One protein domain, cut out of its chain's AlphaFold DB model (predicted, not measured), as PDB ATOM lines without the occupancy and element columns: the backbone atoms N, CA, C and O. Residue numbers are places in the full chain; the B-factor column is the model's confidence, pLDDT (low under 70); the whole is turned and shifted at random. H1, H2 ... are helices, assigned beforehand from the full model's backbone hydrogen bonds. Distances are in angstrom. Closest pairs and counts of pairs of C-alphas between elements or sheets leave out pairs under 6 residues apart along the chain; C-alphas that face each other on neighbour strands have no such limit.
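This is residues 190 to 222, 246 to 258 and 269 to 285 of the 293 residues of an uncharacterized protein of Chaetomium thermophilum (strain DSM 1495 / CBS 144.50 / IMI 039719) (UniProt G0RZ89). Two helices, H1 and H3, stand nearly end to end and make one long, slightly angled rod, and the short helix H2 packs slantwise on the side of H1 near the middle of H1. Both far ends of the rod, residues 190 to 198 of H1 and residues 275 to 285 of H3, stick out with nothing beside them. The printed part has 63 residues with three named helices, in the order H1, H2, H3 along the chain, and no named strand; the class is all helix. The whole is extended, with a radius of gyration of the C-alphas of 19.6 A and spans of 69 by 17 by 15 A.

The printed part begins with H1, residues 190 to 219, whose first C-alpha, that of Arg 190, is at (26.349, 159.220, 7.156). H1 is the longest helix, 30 residues and 43.2 A from first to last C-alpha, and it ends with C-alpha 219 at (31.025, 177.402, 46.048). After the first cut comes H2, residues 246 to 255, 14.4 A from first to last C-alpha. After the second cut comes H3, residues 269 to 285, 24.4 A from first to last C-alpha, which ends with C-alpha 285 at (29.234, 192.803, 67.580).

H1 touches H2 with its residues 202 to 210 alone. The closest C-alphas of the two are those of Gly 207 and Ala 252, 5.5 A apart. Their lines stand at a steep tilt of 58 degrees, and they run the same way. H1 and H3 touch only at their ends, residues 218 to 219 of H1 with residues 269 to 270 of H3. The closest C-alphas there are those of Ile 219 and Gly 270, 5.1 A apart. H1 and H3 run the same way at a shallow tilt of 27 degrees, and their centres are 36.9 A apart. H2 and H3 are apart. In H1, H2 and H3 every backbone O of residue i is within hydrogen-bond range of the N of residue i+4 inside the helix.

The two C-alphas farthest apart, those of Arg 190 and Lys 285, are 69.2 A from each other. Without the stretches that stand free, the body has 43 residues and spans 40 by 16 by 14 A. Residues 223 to 245 are cut out, and C-alphas 222 and 246 are 26.0 A apart across that cut. Residues 259 to 268 are also cut out, with 18.4 A between C-alphas 258 and 269. The links H1 to H2 and H2 to H3 run across these cuts. The mean pLDDT of the printed part of this predicted model is 73.8, and 24 printed residues are under 70: residues 217 to 222, 246 to 249, 251 to 258 and 269 to 274.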
ATOM      1  N   ARG A 190      26.694 157.822   6.904       75.25
ATOM      2  CA  ARG A 190      26.349 159.220   7.156       75.25
ATOM      3  C   ARG A 190      25.233 159.401   8.190       75.25
ATOM      4  O   ARG A 190      25.307 160.324   8.993       75.25
ATOM      5  N   GLU A 191      24.207 158.557   8.176       76.44
ATOM      6  CA  GLU A 191      23.150 158.564   9.195       76.44
ATOM      7  C   GLU A 191      23.663 158.063  10.543       76.44
ATOM      8  O   GLU A 191      23.297 158.634  11.568       76.44
ATOM      9  N   MET A 192      24.547 157.057  10.551       80.00
ATOM     10  CA  MET A 192      25.213 156.612  11.780       80.00
ATOM     11  C   MET A 192      26.050 157.740  12.391       80.00
ATOM     12  O   MET A 192      25.865 158.061  13.555       80.00
ATOM     13  N   TRP A 193      26.863 158.439  11.593       84.44
ATOM     14  CA  TRP A 193      27.631 159.589  12.083       84.44
ATOM     15  C   TRP A 193      26.765 160.732  12.593       84.44
ATOM     16  O   TRP A 193      27.129 161.386  13.564       84.44
ATOM     17  N   LYS A 194      25.612 160.976  11.966       84.88
ATOM     18  CA  LYS A 194      24.676 161.989  12.452       84.88
ATOM     19  C   LYS A 194      24.090 161.596  13.813       84.88
ATOM     20  O   LYS A 194      23.996 162.440  14.698       84.88
ATOM     21  N   GLN A 195      23.739 160.320  13.992       85.00
ATOM     22  CA  GLN A 195      23.290 159.793  15.281       85.00
ATOM     23  C   GLN A 195      24.396 159.898  16.344       85.00
ATOM     24  O   GLN A 195      24.122 160.316  17.468       85.00
ATOM     25  N   ASP A 196      25.638 159.578  15.981       81.50
ATOM     26  CA  ASP A 196      26.790 159.691  16.876       81.50
ATOM     27  C   ASP A 196      27.026 161.153  17.281       81.50
ATOM     28  O   ASP A 196      27.161 161.448  18.467       81.50
ATOM     29  N   GLU A 197      26.977 162.092  16.331       88.75
ATOM     30  CA  GLU A 197      27.089 163.531  16.593       88.75
ATOM     31  C   GLU A 197      26.001 164.022  17.563       88.75
ATOM     32  O   GLU A 197      26.290 164.751  18.515       88.75
ATOM     33  N   GLU A 198      24.749 163.611  17.354       87.31
ATOM     34  CA  GLU A 198      23.629 163.951  18.236       87.31
ATOM     35  C   GLU A 198      23.805 163.353  19.641       87.31
ATOM     36  O   GLU A 198      23.572 164.038  20.639       87.31
ATOM     37  N   SER A 199      24.262 162.103  19.741       79.69
ATOM     38  CA  SER A 199      24.525 161.457  21.033       79.69
ATOM     39  C   SER A 199      25.687 162.106  21.789       79.69
ATOM     40  O   SER A 199      25.584 162.327  22.996       79.69
ATOM     41  N   LEU A 200      26.752 162.504  21.086       84.75
ATOM     42  CA  LEU A 200      27.888 163.205  21.672       84.75
ATOM     43  C   LEU A 200      27.482 164.590  22.185       84.75
ATOM     44  O   LEU A 200      27.886 164.971  23.282       84.75
ATOM     45  N   LYS A 201      26.639 165.325  21.447       88.06
ATOM     46  CA  LYS A 201      26.085 166.607  21.917       88.06
ATOM     47  C   LYS A 201      25.301 166.437  23.218       88.06
ATOM     48  O   LYS A 201      25.518 167.205  24.149       88.06
ATOM     49  N   LYS A 202      24.448 165.409  23.311       84.81
ATOM     50  CA  LYS A 202      23.714 165.094  24.549       84.81
ATOM     51  C   LYS A 202      24.661 164.752  25.700       84.81
ATOM     52  O   LYS A 202      24.477 165.256  26.801       84.81
ATOM     53  N   LEU A 203      25.690 163.943  25.443       85.38
ATOM     54  CA  LEU A 203      26.679 163.573  26.458       85.38
ATOM     55  C   LEU A 203      27.441 164.794  26.990       85.38
ATOM     56  O   LEU A 203      27.617 164.924  28.200       85.38
ATOM     57  N   LEU A 204      27.869 165.694  26.102       84.81
ATOM     58  CA  LEU A 204      28.561 166.926  26.481       84.81
ATOM     59  C   LEU A 204      27.658 167.865  27.284       84.81
ATOM     60  O   LEU A 204      28.117 168.440  28.265       84.81
ATOM     61  N   GLU A 205      26.380 167.974  26.921       85.69
ATOM     62  CA  GLU A 205      25.412 168.773  27.676       85.69
ATOM     63  C   GLU A 205      25.187 168.199  29.082       85.69
ATOM     64  O   GLU A 205      25.265 168.925  30.073       85.69
ATOM     65  N   CYS A 206      25.017 166.876  29.199       80.44
ATOM     66  CA  CYS A 206      24.955 166.209  30.499       80.44
ATOM     67  C   CYS A 206      26.234 166.434  31.318       80.44
ATOM     68  O   CYS A 206      26.158 166.647  32.527       80.44
ATOM     69  N   GLY A 207      27.402 166.407  30.671       79.62
ATOM     70  CA  GLY A 207      28.679 166.697  31.314       79.62
ATOM     71  C   GLY A 207      28.794 168.142  31.800       79.62
ATOM     72  O   GLY A 207      29.266 168.364  32.913       79.62
ATOM     73  N   ARG A 208      28.300 169.114  31.021       84.06
ATOM     74  CA  ARG A 208      28.233 170.532  31.407       84.06
ATOM     75  C   ARG A 208      27.378 170.718  32.657       84.06
ATOM     76  O   ARG A 208      27.879 171.236  33.647       84.06
ATOM     77  N   ILE A 209      26.137 170.231  32.632       80.56
ATOM     78  CA  ILE A 209      25.195 170.344  33.759       80.56
ATOM     79  C   ILE A 209      25.766 169.659  35.009       80.56
ATOM     80  O   ILE A 209      25.707 170.197  36.113       80.56
ATOM     81  N   HIS A 210      26.357 168.473  34.849       77.56
ATOM     82  CA  HIS A 210      26.949 167.757  35.974       77.56
ATOM     83  C   HIS A 210      28.180 168.480  36.540       77.56
ATOM     84  O   HIS A 210      28.313 168.587  37.757       77.56
ATOM     85  N   GLY A 211      29.052 169.009  35.679       76.19
ATOM     86  CA  GLY A 211      30.204 169.811  36.085       76.19
ATOM     87  C   GLY A 211      29.798 171.098  36.807       76.19
ATOM     88  O   GLY A 211      30.378 171.417  37.842       76.19
ATOM     89  N   GLU A 212      28.763 171.787  36.320       79.88
ATOM     90  CA  GLU A 212      28.174 172.956  36.984       79.88
ATOM     91  C   GLU A 212      27.678 172.598  38.389       79.88
ATOM     92  O   GLU A 212      28.086 173.249  39.347       79.88
ATOM     93  N   LYS A 213      26.940 171.488  38.551       77.12
ATOM     94  CA  LYS A 213      26.473 171.008  39.868       77.12
ATOM     95  C   LYS A 213      27.627 170.699  40.836       77.12
ATOM     96  O   LYS A 213      27.514 170.952  42.035       77.12
ATOM     97  N   ILE A 214      28.751 170.166  40.345       72.94
ATOM     98  CA  ILE A 214      29.947 169.917  41.176       72.94
ATOM     99  C   ILE A 214      30.565 171.237  41.650       72.94
ATOM    100  O   ILE A 214      30.880 171.376  42.833       72.94
ATOM    101  N   VAL A 215      30.731 172.203  40.743       75.50
ATOM    102  CA  VAL A 215      31.313 173.514  41.060       75.50
ATOM    103  C   VAL A 215      30.398 174.310  41.992       75.50
ATOM    104  O   VAL A 215      30.881 174.905  42.955       75.50
ATOM    105  N   GLU A 216      29.083 174.275  41.774       72.81
ATOM    106  CA  GLU A 216      28.097 174.866  42.682       72.81
ATOM    107  C   GLU A 216      28.205 174.277  44.089       72.81
ATOM    108  O   GLU A 216      28.245 175.038  45.054       72.81
ATOM    109  N   GLY A 217      28.366 172.956  44.216       66.56
ATOM    110  CA  GLY A 217      28.593 172.304  45.509       66.56
ATOM    111  C   GLY A 217      29.898 172.722  46.206       66.56
ATOM    112  O   GLY A 217      29.983 172.666  47.432       66.56
ATOM    113  N   TRP A 218      30.917 173.167  45.461       67.69
ATOM    114  CA  TRP A 218      32.152 173.719  46.039       67.69
ATOM    115  C   TRP A 218      31.997 175.169  46.510       67.69
ATOM    116  O   TRP A 218      32.583 175.553  47.527       67.69
ATOM    117  N   ILE A 219      31.233 175.975  45.768       67.75
ATOM    118  CA  ILE A 219      31.025 177.402  46.048       67.75
ATOM    119  C   ILE A 219      29.985 177.592  47.157       67.75
ATOM    120  O   ILE A 219      30.212 178.362  48.093       67.75
ATOM    121  N   THR A 220      28.875 176.861  47.076       69.94
ATOM    122  CA  THR A 220      27.730 176.951  47.983       69.94
ATOM    123  C   THR A 220      27.520 175.593  48.655       69.94
ATOM    124  O   THR A 220      26.677 174.811  48.222       69.94
ATOM    125  N   PRO A 221      28.298 175.264  49.702       57.38
ATOM    126  CA  PRO A 221      28.052 174.059  50.475       57.38
ATOM    127  C   PRO A 221      26.658 174.171  51.096       57.38
ATOM    128  O   PRO A 221      26.388 175.123  51.833       57.38
ATOM    129  N   GLU A 222      25.772 173.231  50.763       59.16
ATOM    130  CA  GLU A 222      24.408 173.215  51.286       59.16
ATOM    131  C   GLU A 222      24.418 173.289  52.816       59.16
ATOM    132  O   GLU A 222      25.197 172.614  53.499       59.16
ATOM    133  N   GLY A 246      19.563 157.412  30.495       62.00
ATOM    134  CA  GLY A 246      20.117 156.732  31.673       62.00
ATOM    135  C   GLY A 246      21.579 156.331  31.471       62.00
ATOM    136  O   GLY A 246      22.456 156.784  32.201       62.00
ATOM    137  N   GLU A 247      21.862 155.603  30.388       65.56
ATOM    138  CA  GLU A 247      23.217 155.141  30.053       65.56
ATOM    139  C   GLU A 247      24.184 156.301  29.762       65.56
ATOM    140  O   GLU A 247      25.340 156.280  30.181       65.56
ATOM    141  N   VAL A 248      23.707 157.350  29.083       63.75
ATOM    142  CA  VAL A 248      24.506 158.542  28.745       63.75
ATOM    143  C   VAL A 248      24.833 159.350  30.002       63.75
ATOM    144  O   VAL A 248      25.962 159.808  30.176       63.75
ATOM    145  N   LYS A 249      23.862 159.491  30.908       63.72
ATOM    146  CA  LYS A 249      24.017 160.159  32.202       63.72
ATOM    147  C   LYS A 249      24.981 159.379  33.092       63.72
ATOM    148  O   LYS A 249      25.818 159.992  33.747       63.72
ATOM    149  N   ASP A 250      24.918 158.052  33.088       70.38
ATOM    150  CA  ASP A 250      25.826 157.207  33.865       70.38
ATOM    151  C   ASP A 250      27.251 157.200  33.297       70.38
ATOM    152  O   ASP A 250      28.213 157.249  34.066       70.38
ATOM    153  N   LEU A 251      27.406 157.269  31.970       68.94
ATOM    154  CA  LEU A 251      28.703 157.476  31.323       68.94
ATOM    155  C   LEU A 251      29.294 158.855  31.662       68.94
ATOM    156  O   LEU A 251      30.469 158.946  32.021       68.94
ATOM    157  N   ALA A 252      28.479 159.917  31.609       64.50
ATOM    158  CA  ALA A 252      28.888 161.258  32.023       64.50
ATOM    159  C   ALA A 252      29.328 161.262  33.493       64.50
ATOM    160  O   ALA A 252      30.453 161.645  33.793       64.50
ATOM    161  N   LYS A 253      28.506 160.738  34.410       66.50
ATOM    162  CA  LYS A 253      28.871 160.586  35.832       66.50
ATOM    163  C   LYS A 253      30.166 159.784  36.015       66.50
ATOM    164  O   LYS A 253      30.961 160.111  36.892       66.50
ATOM    165  N   GLY A 254      30.394 158.754  35.198       66.44
ATOM    166  CA  GLY A 254      31.624 157.958  35.194       66.44
ATOM    167  C   GLY A 254      32.878 158.773  34.865       66.44
ATOM    168  O   GLY A 254      33.902 158.594  35.523       66.44
ATOM    169  N   LEU A 255      32.790 159.710  33.913       61.91
ATOM    170  CA  LEU A 255      33.886 160.620  33.547       61.91
ATOM    171  C   LEU A 255      34.246 161.588  34.682       61.91
ATOM    172  O   LEU A 255      35.423 161.863  34.898       61.91
ATOM    173  N   TYR A 256      33.250 162.058  35.437       57.66
ATOM    174  CA  TYR A 256      33.446 162.989  36.557       57.66
ATOM    175  C   TYR A 256      33.607 162.295  37.914       57.66
ATOM    176  O   TYR A 256      33.687 162.955  38.949       57.66
ATOM    177  N   LYS A 257      33.734 160.961  37.936       58.94
ATOM    178  CA  LYS A 257      33.999 160.160  39.140       58.94
ATOM    179  C   LYS A 257      35.453 160.300  39.623       58.94
ATOM    180  O   LYS A 257      36.057 159.346  40.109       58.94
ATOM    181  N   TRP A 258      36.052 161.478  39.472       52.09
ATOM    182  CA  TRP A 258      37.389 161.775  39.967       52.09
ATOM    183  C   TRP A 258      37.301 162.191  41.439       52.09
ATOM    184  O   TRP A 258      36.769 163.239  41.789       52.09
ATOM    185  N   TRP A 269      35.725 175.605  50.098       63.41
ATOM    186  CA  TRP A 269      35.956 177.056  50.159       63.41
ATOM    187  C   TRP A 269      34.748 177.843  50.685       63.41
ATOM    188  O   TRP A 269      34.924 178.790  51.455       63.41
ATOM    189  N   GLY A 270      33.522 177.422  50.356       64.56
ATOM    190  CA  GLY A 270      32.314 178.051  50.892       64.56
ATOM    191  C   GLY A 270      32.152 177.914  52.415       64.56
ATOM    192  O   GLY A 270      31.676 178.842  53.070       64.56
ATOM    193  N   VAL A 271      32.619 176.816  53.025       65.62
ATOM    194  CA  VAL A 271      32.597 176.627  54.488       65.62
ATOM    195  C   VAL A 271      33.628 177.541  55.150       65.62
ATOM    196  O   VAL A 271      33.326 178.182  56.161       65.62
ATOM    197  N   ALA A 272      34.820 177.660  54.561       66.50
ATOM    198  CA  ALA A 272      35.861 178.572  55.031       66.50
ATOM    199  C   ALA A 272      35.403 180.041  54.962       66.50
ATOM    200  O   ALA A 272      35.529 180.776  55.945       66.50
ATOM    201  N   ALA A 273      34.785 180.449  53.849       67.31
ATOM    202  CA  ALA A 273      34.223 181.789  53.680       67.31
ATOM    203  C   ALA A 273      33.103 182.075  54.696       67.31
ATOM    204  O   ALA A 273      33.092 183.126  55.341       67.31
ATOM    205  N   LYS A 274      32.201 181.111  54.925       69.19
ATOM    206  CA  LYS A 274      31.141 181.228  55.936       69.19
ATOM    207  C   LYS A 274      31.712 181.395  57.345       69.19
ATOM    208  O   LYS A 274      31.267 182.276  58.081       69.19
ATOM    209  N   LYS A 275      32.724 180.605  57.725       72.88
ATOM    210  CA  LYS A 275      33.406 180.736  59.027       72.88
ATOM    211  C   LYS A 275      34.053 182.110  59.200       72.88
ATOM    212  O   LYS A 275      33.903 182.718  60.259       72.88
ATOM    213  N   GLN A 276      34.720 182.624  58.167       77.44
ATOM    214  CA  GLN A 276      35.308 183.966  58.187       77.44
ATOM    215  C   GLN A 276      34.240 185.056  58.334       77.44
ATOM    216  O   GLN A 276      34.416 185.984  59.122       77.44
ATOM    217  N   MET A 277      33.102 184.924  57.648       76.25
ATOM    218  CA  MET A 277      32.003 185.884  57.755       76.25
ATOM    219  C   MET A 277      31.353 185.863  59.146       76.25
ATOM    220  O   MET A 277      31.083 186.919  59.714       76.25
ATOM    221  N   VAL A 278      31.176 184.682  59.748       77.81
ATOM    222  CA  VAL A 278      30.703 184.551  61.137       77.81
ATOM    223  C   VAL A 278      31.697 185.173  62.122       77.81
ATOM    224  O   VAL A 278      31.278 185.893  63.029       77.81
ATOM    225  N   ALA A 279      33.003 184.959  61.930       75.56
ATOM    226  CA  ALA A 279      34.040 185.580  62.752       75.56
ATOM    227  C   ALA A 279      34.024 187.116  62.634       75.56
ATOM    228  O   ALA A 279      34.061 187.808  63.650       75.56
ATOM    229  N   LEU A 280      33.883 187.656  61.418       77.75
ATOM    230  CA  LEU A 280      33.753 189.097  61.175       77.75
ATOM    231  C   LEU A 280      32.499 189.688  61.825       77.75
ATOM    232  O   LEU A 280      32.580 190.731  62.468       77.75
ATOM    233  N   VAL A 281      31.351 189.014  61.722       82.69
ATOM    234  CA  VAL A 281      30.114 189.438  62.398       82.69
ATOM    235  C   VAL A 281      30.277 189.401  63.920       82.69
ATOM    236  O   VAL A 281      29.785 190.294  64.611       82.69
ATOM    237  N   GLY A 282      30.982 188.401  64.453       78.56
ATOM    238  CA  GLY A 282      31.355 188.341  65.866       78.56
ATOM    239  C   GLY A 282      32.188 189.550  66.290       78.56
ATOM    240  O   GLY A 282      31.833 190.223  67.255       78.56
ATOM    241  N   LEU A 283      33.225 189.888  65.518       79.44
ATOM    242  CA  LEU A 283      34.067 191.064  65.758       79.44
ATOM    243  C   LEU A 283      33.266 192.372  65.697       79.44
ATOM    244  O   LEU A 283      33.394 193.217  66.583       79.44
ATOM    245  N   LEU A 284      32.379 192.512  64.710       77.06
ATOM    246  CA  LEU A 284      31.488 193.667  64.568       77.06
ATOM    247  C   LEU A 284      30.552 193.846  65.768       77.06
ATOM    248  O   LEU A 284      30.319 194.973  66.191       77.06
ATOM    249  N   LYS A 285      30.055 192.753  66.356       75.69
ATOM    250  CA  LYS A 285      29.234 192.803  67.580       75.69
ATOM    251  C   LYS A 285      30.036 193.165  68.829       75.69
ATOM    252  O   LYS A 285      29.459 193.669  69.785       75.69
TER     253      LYS A 285